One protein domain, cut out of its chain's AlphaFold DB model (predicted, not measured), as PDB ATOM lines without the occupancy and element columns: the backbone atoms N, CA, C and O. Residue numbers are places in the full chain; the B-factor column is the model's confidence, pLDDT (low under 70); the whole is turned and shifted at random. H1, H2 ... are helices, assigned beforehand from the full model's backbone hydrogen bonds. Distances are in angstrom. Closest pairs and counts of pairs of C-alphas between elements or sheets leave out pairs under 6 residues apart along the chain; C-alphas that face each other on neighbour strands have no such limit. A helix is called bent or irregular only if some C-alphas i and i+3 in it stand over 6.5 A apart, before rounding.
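Overview. This is residues 130 to 197 of the 249 residues of an uncharacterized protein of Rhynchosporium secalis (UniProt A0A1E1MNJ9). Two helical stretches, H1 and H2a, lie loosely side by side and run opposite ways, and from the far end of H2a a long arm, residues 172 to 197 with H2b, sticks out. Residues 130 to 136 stick out as a tail before H1. The printed part has 68 residues with two named helices, H1 then the bent H2, and no named strand, and the class is all helix. It is extended, with a radius of gyration of the C-alphas of 19.4 A, and flat, spanning 61 by 42 by 10 A.

Along the chain. Start at Gly 130 and read through residues 130 to 136 to C-alpha 137 at (136.846, 193.067, 162.959), where H1, residues 137 to 149, begins; it is 18.5 A long. Next find H2, residues 158 to 197, assigned as one helix by its hydrogen bonds but bent, with C-alphas 171 and 174 standing 7.9 A apart. Its arm H2a, residues 158 to 171, begins at C-alpha 158 at (146.026, 207.473, 143.739), is 20.4 A long, and is irregular: C-alphas 159 and 162 are 6.9 A apart. Its arm H2b, residues 174 to 197, runs 35.4 A to C-alpha 197 at (100.159, 222.535, 158.306).

Arrangement. Look at Ile 145 and Leu 164, whose C-alphas, 7.2 A apart, are the closest of H1 and H2a. The two are close but not clearly touching, at a shallow tilt of 8 degrees, opposite ways. At the bend, H2a and H2b stand about perpendicular, at 73 degrees. H1 and H2b are apart. In H1 and H2b every O i to N i+4 pair is within hydrogen-bond range; in H2a, 8 of 10 are.

Size, cuts and confidence. The C-alphas of Gly 151 and Ser 197, 60.8 A apart, are the farthest apart. The printed part has no cut, and the link from H1 to H2 is short, with 8 residues. Mean pLDDT of the printed part is 85.3; look for values under 70 at residues 130 to 135.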
ATOM      1  N   GLY A 130     134.932 189.368 173.880       46.56
ATOM      2  CA  GLY A 130     133.767 188.684 174.438       46.56
ATOM      3  C   GLY A 130     133.807 187.209 174.076       46.56
ATOM      4  O   GLY A 130     133.540 186.879 172.928       46.56
ATOM      5  N   SER A 131     134.194 186.383 175.055       48.34
ATOM      6  CA  SER A 131     133.990 184.928 175.241       48.34
ATOM      7  C   SER A 131     134.257 183.904 174.120       48.34
ATOM      8  O   SER A 131     134.561 182.769 174.463       48.34
ATOM      9  N   ASP A 132     134.226 184.250 172.831       54.81
ATOM     10  CA  ASP A 132     134.235 183.281 171.716       54.81
ATOM     11  C   ASP A 132     135.541 183.252 170.900       54.81
ATOM     12  O   ASP A 132     135.593 182.681 169.813       54.81
ATOM     13  N   GLY A 133     136.613 183.901 171.367       57.59
ATOM     14  CA  GLY A 133     137.868 183.984 170.597       57.59
ATOM     15  C   GLY A 133     137.714 184.698 169.242       57.59
ATOM     16  O   GLY A 133     138.568 184.573 168.363       57.59
ATOM     17  N   GLY A 134     136.615 185.438 169.059       62.59
ATOM     18  CA  GLY A 134     136.307 186.171 167.840       62.59
ATOM     19  C   GLY A 134     137.284 187.322 167.631       62.59
ATOM     20  O   GLY A 134     137.375 188.230 168.456       62.59
ATOM     21  N   ARG A 135     138.009 187.284 166.512       67.44
ATOM     22  CA  ARG A 135     138.933 188.342 166.094       67.44
ATOM     23  C   ARG A 135     138.216 189.693 166.012       67.44
ATOM     24  O   ARG A 135     137.059 189.775 165.590       67.44
ATOM     25  N   ASP A 136     138.915 190.753 166.411       80.00
ATOM     26  CA  ASP A 136     138.401 192.117 166.332       80.00
ATOM     27  C   ASP A 136     138.330 192.573 164.873       80.00
ATOM     28  O   ASP A 136     139.344 192.845 164.236       80.00
ATOM     29  N   ARG A 137     137.105 192.674 164.350       81.06
ATOM     30  CA  ARG A 137     136.846 193.067 162.959       81.06
ATOM     31  C   ARG A 137     137.414 194.442 162.612       81.06
ATOM     32  O   ARG A 137     137.731 194.672 161.449       81.06
ATOM     33  N   MET A 138     137.504 195.362 163.578       83.38
ATOM     34  CA  MET A 138     138.114 196.676 163.357       83.38
ATOM     35  C   MET A 138     139.617 196.530 163.151       83.38
ATOM     36  O   MET A 138     140.161 197.082 162.200       83.38
ATOM     37  N   LEU A 139     140.280 195.746 164.006       82.69
ATOM     38  CA  LEU A 139     141.707 195.471 163.854       82.69
ATOM     39  C   LEU A 139     141.997 194.694 162.571       82.69
ATOM     40  O   LEU A 139     142.980 195.001 161.903       82.69
ATOM     41  N   GLU A 140     141.150 193.737 162.186       86.88
ATOM     42  CA  GLU A 140     141.285 193.024 160.909       86.88
ATOM     43  C   GLU A 140     141.190 193.977 159.715       86.88
ATOM     44  O   GLU A 140     142.036 193.933 158.822       86.88
ATOM     45  N   PHE A 141     140.195 194.864 159.720       88.19
ATOM     46  CA  PHE A 141     140.010 195.871 158.679       88.19
ATOM     47  C   PHE A 141     141.201 196.835 158.596       88.19
ATOM     48  O   PHE A 141     141.758 197.031 157.516       88.19
ATOM     49  N   LEU A 142     141.640 197.384 159.731       88.50
ATOM     50  CA  LEU A 142     142.787 198.295 159.778       88.50
ATOM     51  C   LEU A 142     144.083 197.600 159.361       88.50
ATOM     52  O   LEU A 142     144.857 198.166 158.596       88.50
ATOM     53  N   SER A 143     144.296 196.359 159.797       88.50
ATOM     54  CA  SER A 143     145.464 195.572 159.389       88.50
ATOM     55  C   SER A 143     145.458 195.314 157.885       88.50
ATOM     56  O   SER A 143     146.503 195.425 157.251       88.50
ATOM     57  N   ALA A 144     144.299 195.010 157.290       90.12
ATOM     58  CA  ALA A 144     144.182 194.822 155.846       90.12
ATOM     59  C   ALA A 144     144.553 196.099 155.073       90.12
ATOM     60  O   ALA A 144     145.339 196.028 154.128       90.12
ATOM     61  N   ILE A 145     144.057 197.262 155.515       90.88
ATOM     62  CA  ILE A 145     144.390 198.555 154.900       90.88
ATOM     63  C   ILE A 145     145.878 198.851 155.043       90.88
ATOM     64  O   ILE A 145     146.551 199.097 154.043       90.88
ATOM     65  N   LEU A 146     146.411 198.796 156.266       88.31
ATOM     66  CA  LEU A 146     147.806 199.143 156.526       88.31
ATOM     67  C   LEU A 146     148.749 198.228 155.745       88.31
ATOM     68  O   LEU A 146     149.635 198.726 155.059       88.31
ATOM     69  N   ASN A 147     148.506 196.916 155.742       89.56
ATOM     70  CA  ASN A 147     149.313 195.972 154.967       89.56
ATOM     71  C   ASN A 147     149.242 196.225 153.457       89.56
ATOM     72  O   ASN A 147     150.233 196.007 152.767       89.56
ATOM     73  N   SER A 148     148.104 196.701 152.940       88.31
ATOM     74  CA  SER A 148     147.996 197.077 151.525       88.31
ATOM     75  C   SER A 148     148.803 198.329 151.171       88.31
ATOM     76  O   SER A 148     149.186 198.489 150.017       88.31
ATOM     77  N   LEU A 149     149.078 199.193 152.154       87.06
ATOM     78  CA  LEU A 149     149.806 200.452 151.989       87.06
ATOM     79  C   LEU A 149     151.314 200.325 152.259       87.06
ATOM     80  O   LEU A 149     152.091 201.178 151.824       87.06
ATOM     81  N   VAL A 150     151.756 199.280 152.966       88.25
ATOM     82  CA  VAL A 150     153.175 199.061 153.281       88.25
ATOM     83  C   VAL A 150     154.005 198.947 151.996       88.25
ATOM     84  O   VAL A 150     153.733 198.124 151.127       88.25
ATOM     85  N   GLY A 151     155.055 199.767 151.888       83.12
ATOM     86  CA  GLY A 151     155.988 199.746 150.753       83.12
ATOM     87  C   GLY A 151     155.449 200.377 149.464       83.12
ATOM     88  O   GLY A 151     156.130 200.340 148.437       83.12
ATOM     89  N   MET A 152     154.255 200.971 149.502       88.12
ATOM     90  CA  MET A 152     153.662 201.632 148.346       88.12
ATOM     91  C   MET A 152     154.337 202.982 148.078       88.12
ATOM     92  O   MET A 152     154.598 203.768 148.988       88.12
ATOM     93  N   LYS A 153     154.629 203.262 146.804       89.00
ATOM     94  CA  LYS A 153     155.139 204.570 146.374       89.00
ATOM     95  C   LYS A 153     153.983 205.575 146.286       89.00
ATOM     96  O   LYS A 153     152.901 205.177 145.860       89.00
ATOM     97  N   PRO A 154     154.213 206.872 146.558       83.88
ATOM     98  CA  PRO A 154     153.158 207.890 146.516       83.88
ATOM     99  C   PRO A 154     152.452 207.969 145.152       83.88
ATOM    100  O   PRO A 154     151.236 208.086 145.099       83.88
ATOM    101  N   ALA A 155     153.179 207.778 144.046       86.88
ATOM    102  CA  ALA A 155     152.604 207.763 142.694       86.88
ATOM    103  C   ALA A 155     151.604 206.614 142.435       86.88
ATOM    104  O   ALA A 155     150.821 206.685 141.497       86.88
ATOM    105  N   MET A 156     151.642 205.551 143.244       86.25
ATOM    106  CA  MET A 156     150.734 204.398 143.155       86.25
ATOM    107  C   MET A 156     149.583 204.488 144.165       86.25
ATOM    108  O   MET A 156     148.745 203.595 144.216       86.25
ATOM    109  N   MET A 157     149.554 205.530 145.000       85.44
ATOM    110  CA  MET A 157     148.542 205.686 146.040       85.44
ATOM    111  C   MET A 157     147.199 206.119 145.449       85.44
ATOM    112  O   MET A 157     146.165 205.597 145.856       85.44
ATOM    113  N   GLU A 158     147.224 206.994 144.440       86.19
ATOM    114  CA  GLU A 158     146.026 207.473 143.739       86.19
ATOM    115  C   GLU A 158     145.206 206.322 143.141       86.19
ATOM    116  O   GLU A 158     143.990 206.272 143.300       86.19
ATOM    117  N   SER A 159     145.865 205.315 142.556       86.88
ATOM    118  CA  SER A 159     145.170 204.149 141.990       86.88
ATOM    119  C   SER A 159     144.542 203.230 143.043       86.88
ATOM    120  O   SER A 159     143.749 202.356 142.700       86.88
ATOM    121  N   LYS A 160     144.878 203.410 144.326       88.69
ATOM    122  CA  LYS A 160     144.353 202.625 145.452       88.69
ATOM    123  C   LYS A 160     143.243 203.324 146.220       88.69
ATOM    124  O   LYS A 160     142.590 202.672 147.033       88.69
ATOM    125  N   VAL A 161     143.005 204.612 145.974       89.50
ATOM    126  CA  VAL A 161     141.979 205.382 146.690       89.50
ATOM    127  C   VAL A 161     140.598 204.754 146.505       89.50
ATOM    128  O   VAL A 161     139.892 204.550 147.490       89.50
ATOM    129  N   GLU A 162     140.240 204.374 145.277       90.44
ATOM    130  CA  GLU A 162     138.944 203.748 144.979       90.44
ATOM    131  C   GLU A 162     138.782 202.386 145.669       90.44
ATOM    132  O   GLU A 162     137.752 202.126 146.293       90.44
ATOM    133  N   ASP A 163     139.822 201.546 145.642       90.44
ATOM    134  CA  ASP A 163     139.840 200.251 146.333       90.44
ATOM    135  C   ASP A 163     139.641 200.422 147.848       90.44
ATOM    136  O   ASP A 163     138.848 199.709 148.475       90.44
ATOM    137  N   LEU A 164     140.365 201.368 148.453       90.94
ATOM    138  CA  LEU A 164     140.286 201.663 149.885       90.94
ATOM    139  C   LEU A 164     138.918 202.229 150.260       90.94
ATOM    140  O   LEU A 164     138.347 201.841 151.282       90.94
ATOM    141  N   PHE A 165     138.368 203.102 149.418       90.44
ATOM    142  CA  PHE A 165     137.024 203.630 149.589       90.44
ATOM    143  C   PHE A 165     135.983 202.508 149.537       90.44
ATOM    144  O   PHE A 165     135.163 202.392 150.450       90.44
ATOM    145  N   ALA A 166     136.061 201.619 148.545       91.06
ATOM    146  CA  ALA A 166     135.167 200.470 148.429       91.06
ATOM    147  C   ALA A 166     135.259 199.549 149.659       91.06
ATOM    148  O   ALA A 166     134.235 199.111 150.194       91.06
ATOM    149  N   GLN A 167     136.470 199.298 150.168       90.81
ATOM    150  CA  GLN A 167     136.667 198.544 151.409       90.81
ATOM    151  C   GLN A 167     136.049 199.250 152.622       90.81
ATOM    152  O   GLN A 167     135.390 198.594 153.434       90.81
ATOM    153  N   ALA A 168     136.211 200.569 152.746       90.06
ATOM    154  CA  ALA A 168     135.644 201.356 153.841       90.06
ATOM    155  C   ALA A 168     134.105 201.398 153.803       90.06
ATOM    156  O   ALA A 168     133.452 201.253 154.846       90.06
ATOM    157  N   VAL A 169     133.519 201.531 152.608       90.62
ATOM    158  CA  VAL A 169     132.067 201.448 152.388       90.62
ATOM    159  C   VAL A 169     131.561 200.065 152.771       90.62
ATOM    160  O   VAL A 169     130.636 199.957 153.578       90.62
ATOM    161  N   LYS A 170     132.212 199.003 152.286       92.19
ATOM    162  CA  LYS A 170     131.862 197.616 152.617       92.19
ATOM    163  C   LYS A 170     131.948 197.346 154.119       92.19
ATOM    164  O   LYS A 170     131.054 196.734 154.698       92.19
ATOM    165  N   PHE A 171     132.986 197.844 154.786       88.19
ATOM    166  CA  PHE A 171     133.124 197.741 156.240       88.19
ATOM    167  C   PHE A 171     131.975 198.445 156.988       88.19
ATOM    168  O   PHE A 171     131.482 197.959 158.016       88.19
ATOM    169  N   SER A 172     131.511 199.570 156.442       86.31
ATOM    170  CA  SER A 172     130.469 200.423 157.021       86.31
ATOM    171  C   SER A 172     129.048 200.089 156.557       86.31
ATOM    172  O   SER A 172     128.101 200.694 157.059       86.31
ATOM    173  N   GLU A 173     128.871 199.108 155.672       88.25
ATOM    174  CA  GLU A 173     127.615 198.783 154.978       88.25
ATOM    175  C   GLU A 173     126.410 198.713 155.925       88.25
ATOM    176  O   GLU A 173     125.417 199.415 155.748       88.25
ATOM    177  N   LYS A 174     126.523 197.943 157.014       84.50
ATOM    178  CA  LYS A 174     125.439 197.796 158.005       84.50
ATOM    179  C   LYS A 174     125.034 199.121 158.652       84.50
ATOM    180  O   LYS A 174     123.870 199.311 158.996       84.50
ATOM    181  N   ARG A 175     125.999 200.017 158.863       81.94
ATOM    182  CA  ARG A 175     125.773 201.331 159.475       81.94
ATOM    183  C   ARG A 175     125.143 202.289 158.470       81.94
ATOM    184  O   ARG A 175     124.203 202.987 158.830       81.94
ATOM    185  N   ILE A 176     125.622 202.275 157.227       87.81
ATOM    186  CA  ILE A 176     125.034 203.042 156.127       87.81
ATOM    187  C   ILE A 176     123.568 202.627 155.945       87.81
ATOM    188  O   ILE A 176     122.686 203.479 156.005       87.81
ATOM    189  N   ALA A 177     123.288 201.323 155.860       87.62
ATOM    190  CA  ALA A 177     121.929 200.796 155.745       87.62
ATOM    191  C   ALA A 177     121.024 201.232 156.912       87.62
ATOM    192  O   ALA A 177     119.881 201.637 156.704       87.62
ATOM    193  N   TYR A 178     121.540 201.202 158.145       86.56
ATOM    194  CA  TYR A 178     120.805 201.705 159.306       86.56
ATOM    195  C   TYR A 178     120.464 203.195 159.173       86.56
ATOM    196  O   TYR A 178     119.321 203.581 159.420       86.56
ATOM    197  N   TYR A 179     121.422 204.026 158.756       87.62
ATOM    198  CA  TYR A 179     121.182 205.456 158.572       87.62
ATOM    199  C   TYR A 179     120.190 205.753 157.461       87.62
ATOM    200  O   TYR A 179     119.346 206.616 157.661       87.62
ATOM    201  N   VAL A 180     120.217 205.013 156.354       90.38
ATOM    202  CA  VAL A 180     119.211 205.147 155.290       90.38
ATOM    203  C   VAL A 180     117.802 204.917 155.846       90.38
ATOM    204  O   VAL A 180     116.902 205.718 155.603       90.38
ATOM    205  N   ILE A 181     117.611 203.873 156.661       88.31
ATOM    206  CA  ILE A 181     116.308 203.574 157.276       88.31
ATOM    207  C   ILE A 181     115.877 204.684 158.239       88.31
ATOM    208  O   ILE A 181     114.721 205.105 158.216       88.31
ATOM    209  N   VAL A 182     116.777 205.127 159.121       89.19
ATOM    210  CA  VAL A 182     116.462 206.169 160.109       89.19
ATOM    211  C   VAL A 182     116.154 207.489 159.410       89.19
ATOM    212  O   VAL A 182     115.121 208.090 159.686       89.19
ATOM    213  N   LEU A 183     116.999 207.900 158.468       89.69
ATOM    214  CA  LEU A 183     116.838 209.143 157.725       89.69
ATOM    215  C   LEU A 183     115.548 209.137 156.903       89.69
ATOM    216  O   LEU A 183     114.801 210.109 156.950       89.69
ATOM    217  N   GLY A 184     115.231 208.026 156.231       90.00
ATOM    218  CA  GLY A 184     113.983 207.893 155.477       90.00
ATOM    219  C   GLY A 184     112.736 208.075 156.348       90.00
ATOM    220  O   GLY A 184     111.780 208.723 155.930       90.00
ATOM    221  N   ARG A 185     112.755 207.577 157.592       91.31
ATOM    222  CA  ARG A 185     111.645 207.778 158.541       91.31
ATOM    223  C   ARG A 185     111.495 209.234 158.962       91.31
ATOM    224  O   ARG A 185     110.370 209.713 159.058       91.31
ATOM    225  N   GLU A 186     112.599 209.922 159.236       88.50
ATOM    226  CA  GLU A 186     112.538 211.328 159.647       88.50
ATOM    227  C   GLU A 186     112.115 212.236 158.486       88.50
ATOM    228  O   GLU A 186     111.290 213.125 158.687       88.50
ATOM    229  N   ILE A 187     112.583 211.963 157.262       93.62
ATOM    230  CA  ILE A 187     112.118 212.663 156.055       93.62
ATOM    231  C   ILE A 187     110.605 212.483 155.889       93.62
ATOM    232  O   ILE A 187     109.891 213.463 155.690       93.62
ATOM    233  N   GLN A 188     110.101 211.255 156.030       91.75
ATOM    234  CA  GLN A 188     108.671 210.972 155.917       91.75
ATOM    235  C   GLN A 188     107.842 211.754 156.949       91.75
ATOM    236  O   GLN A 188     106.849 212.384 156.593       91.75
ATOM    237  N   ARG A 189     108.280 211.786 158.213       88.44
ATOM    238  CA  ARG A 189     107.610 212.571 159.264       88.44
ATOM    239  C   ARG A 189     107.616 214.070 158.973       88.44
ATOM    240  O   ARG A 189     106.633 214.755 159.256       88.44
ATOM    241  N   ALA A 190     108.722 214.587 158.437       89.19
ATOM    242  CA  ALA A 190     108.825 215.991 158.062       89.19
ATOM    243  C   ALA A 190     107.837 216.334 156.937       89.19
ATOM    244  O   ALA A 190     107.133 217.339 157.034       89.19
ATOM    245  N   LEU A 191     107.723 215.472 155.921       91.69
ATOM    246  CA  LEU A 191     106.757 215.642 154.834       91.69
ATOM    247  C   LEU A 191     105.310 215.625 155.343       91.69
ATOM    248  O   LEU A 191     104.546 216.522 155.003       91.69
ATOM    249  N   GLU A 192     104.952 214.671 156.206       91.50
ATOM    250  CA  GLU A 192     103.611 214.587 156.810       91.50
ATOM    251  C   GLU A 192     103.263 215.850 157.614       91.50
ATOM    252  O   GLU A 192     102.152 216.378 157.515       91.50
ATOM    253  N   SER A 193     104.236 216.383 158.358       90.88
ATOM    254  CA  SER A 193     104.071 217.609 159.147       90.88
ATOM    255  C   SER A 193     103.863 218.845 158.265       90.88
ATOM    256  O   SER A 193     103.036 219.694 158.590       90.88
ATOM    257  N   LEU A 194     104.580 218.932 157.137       91.25
ATOM    258  CA  LEU A 194     104.424 220.011 156.156       91.25
ATOM    259  C   LEU A 194     103.081 219.939 155.421       91.25
ATOM    260  O   LEU A 194     102.498 220.972 155.108       91.25
ATOM    261  N   THR A 195     102.570 218.737 155.148       92.69
ATOM    262  CA  THR A 195     101.241 218.587 154.537       92.69
ATOM    263  C   THR A 195     100.122 218.931 155.518       92.69
ATOM    264  O   THR A 195      99.177 219.618 155.147       92.69
ATOM    265  N   ALA A 196     100.258 218.546 156.791       84.69
ATOM    266  CA  ALA A 196      99.250 218.814 157.814       84.69
ATOM    267  C   ALA A 196      99.120 220.308 158.167       84.69
ATOM    268  O   ALA A 196      98.035 220.760 158.528       84.69
ATOM    269  N   SER A 197     100.202 221.087 158.064       78.25
ATOM    270  CA  SER A 197     100.159 222.535 158.306       78.25
ATOM    271  C   SER A 197      99.505 223.319 157.165       78.25
ATOM    272  O   SER A 197      98.949 224.390 157.407       78.25
TER     273      SER A 197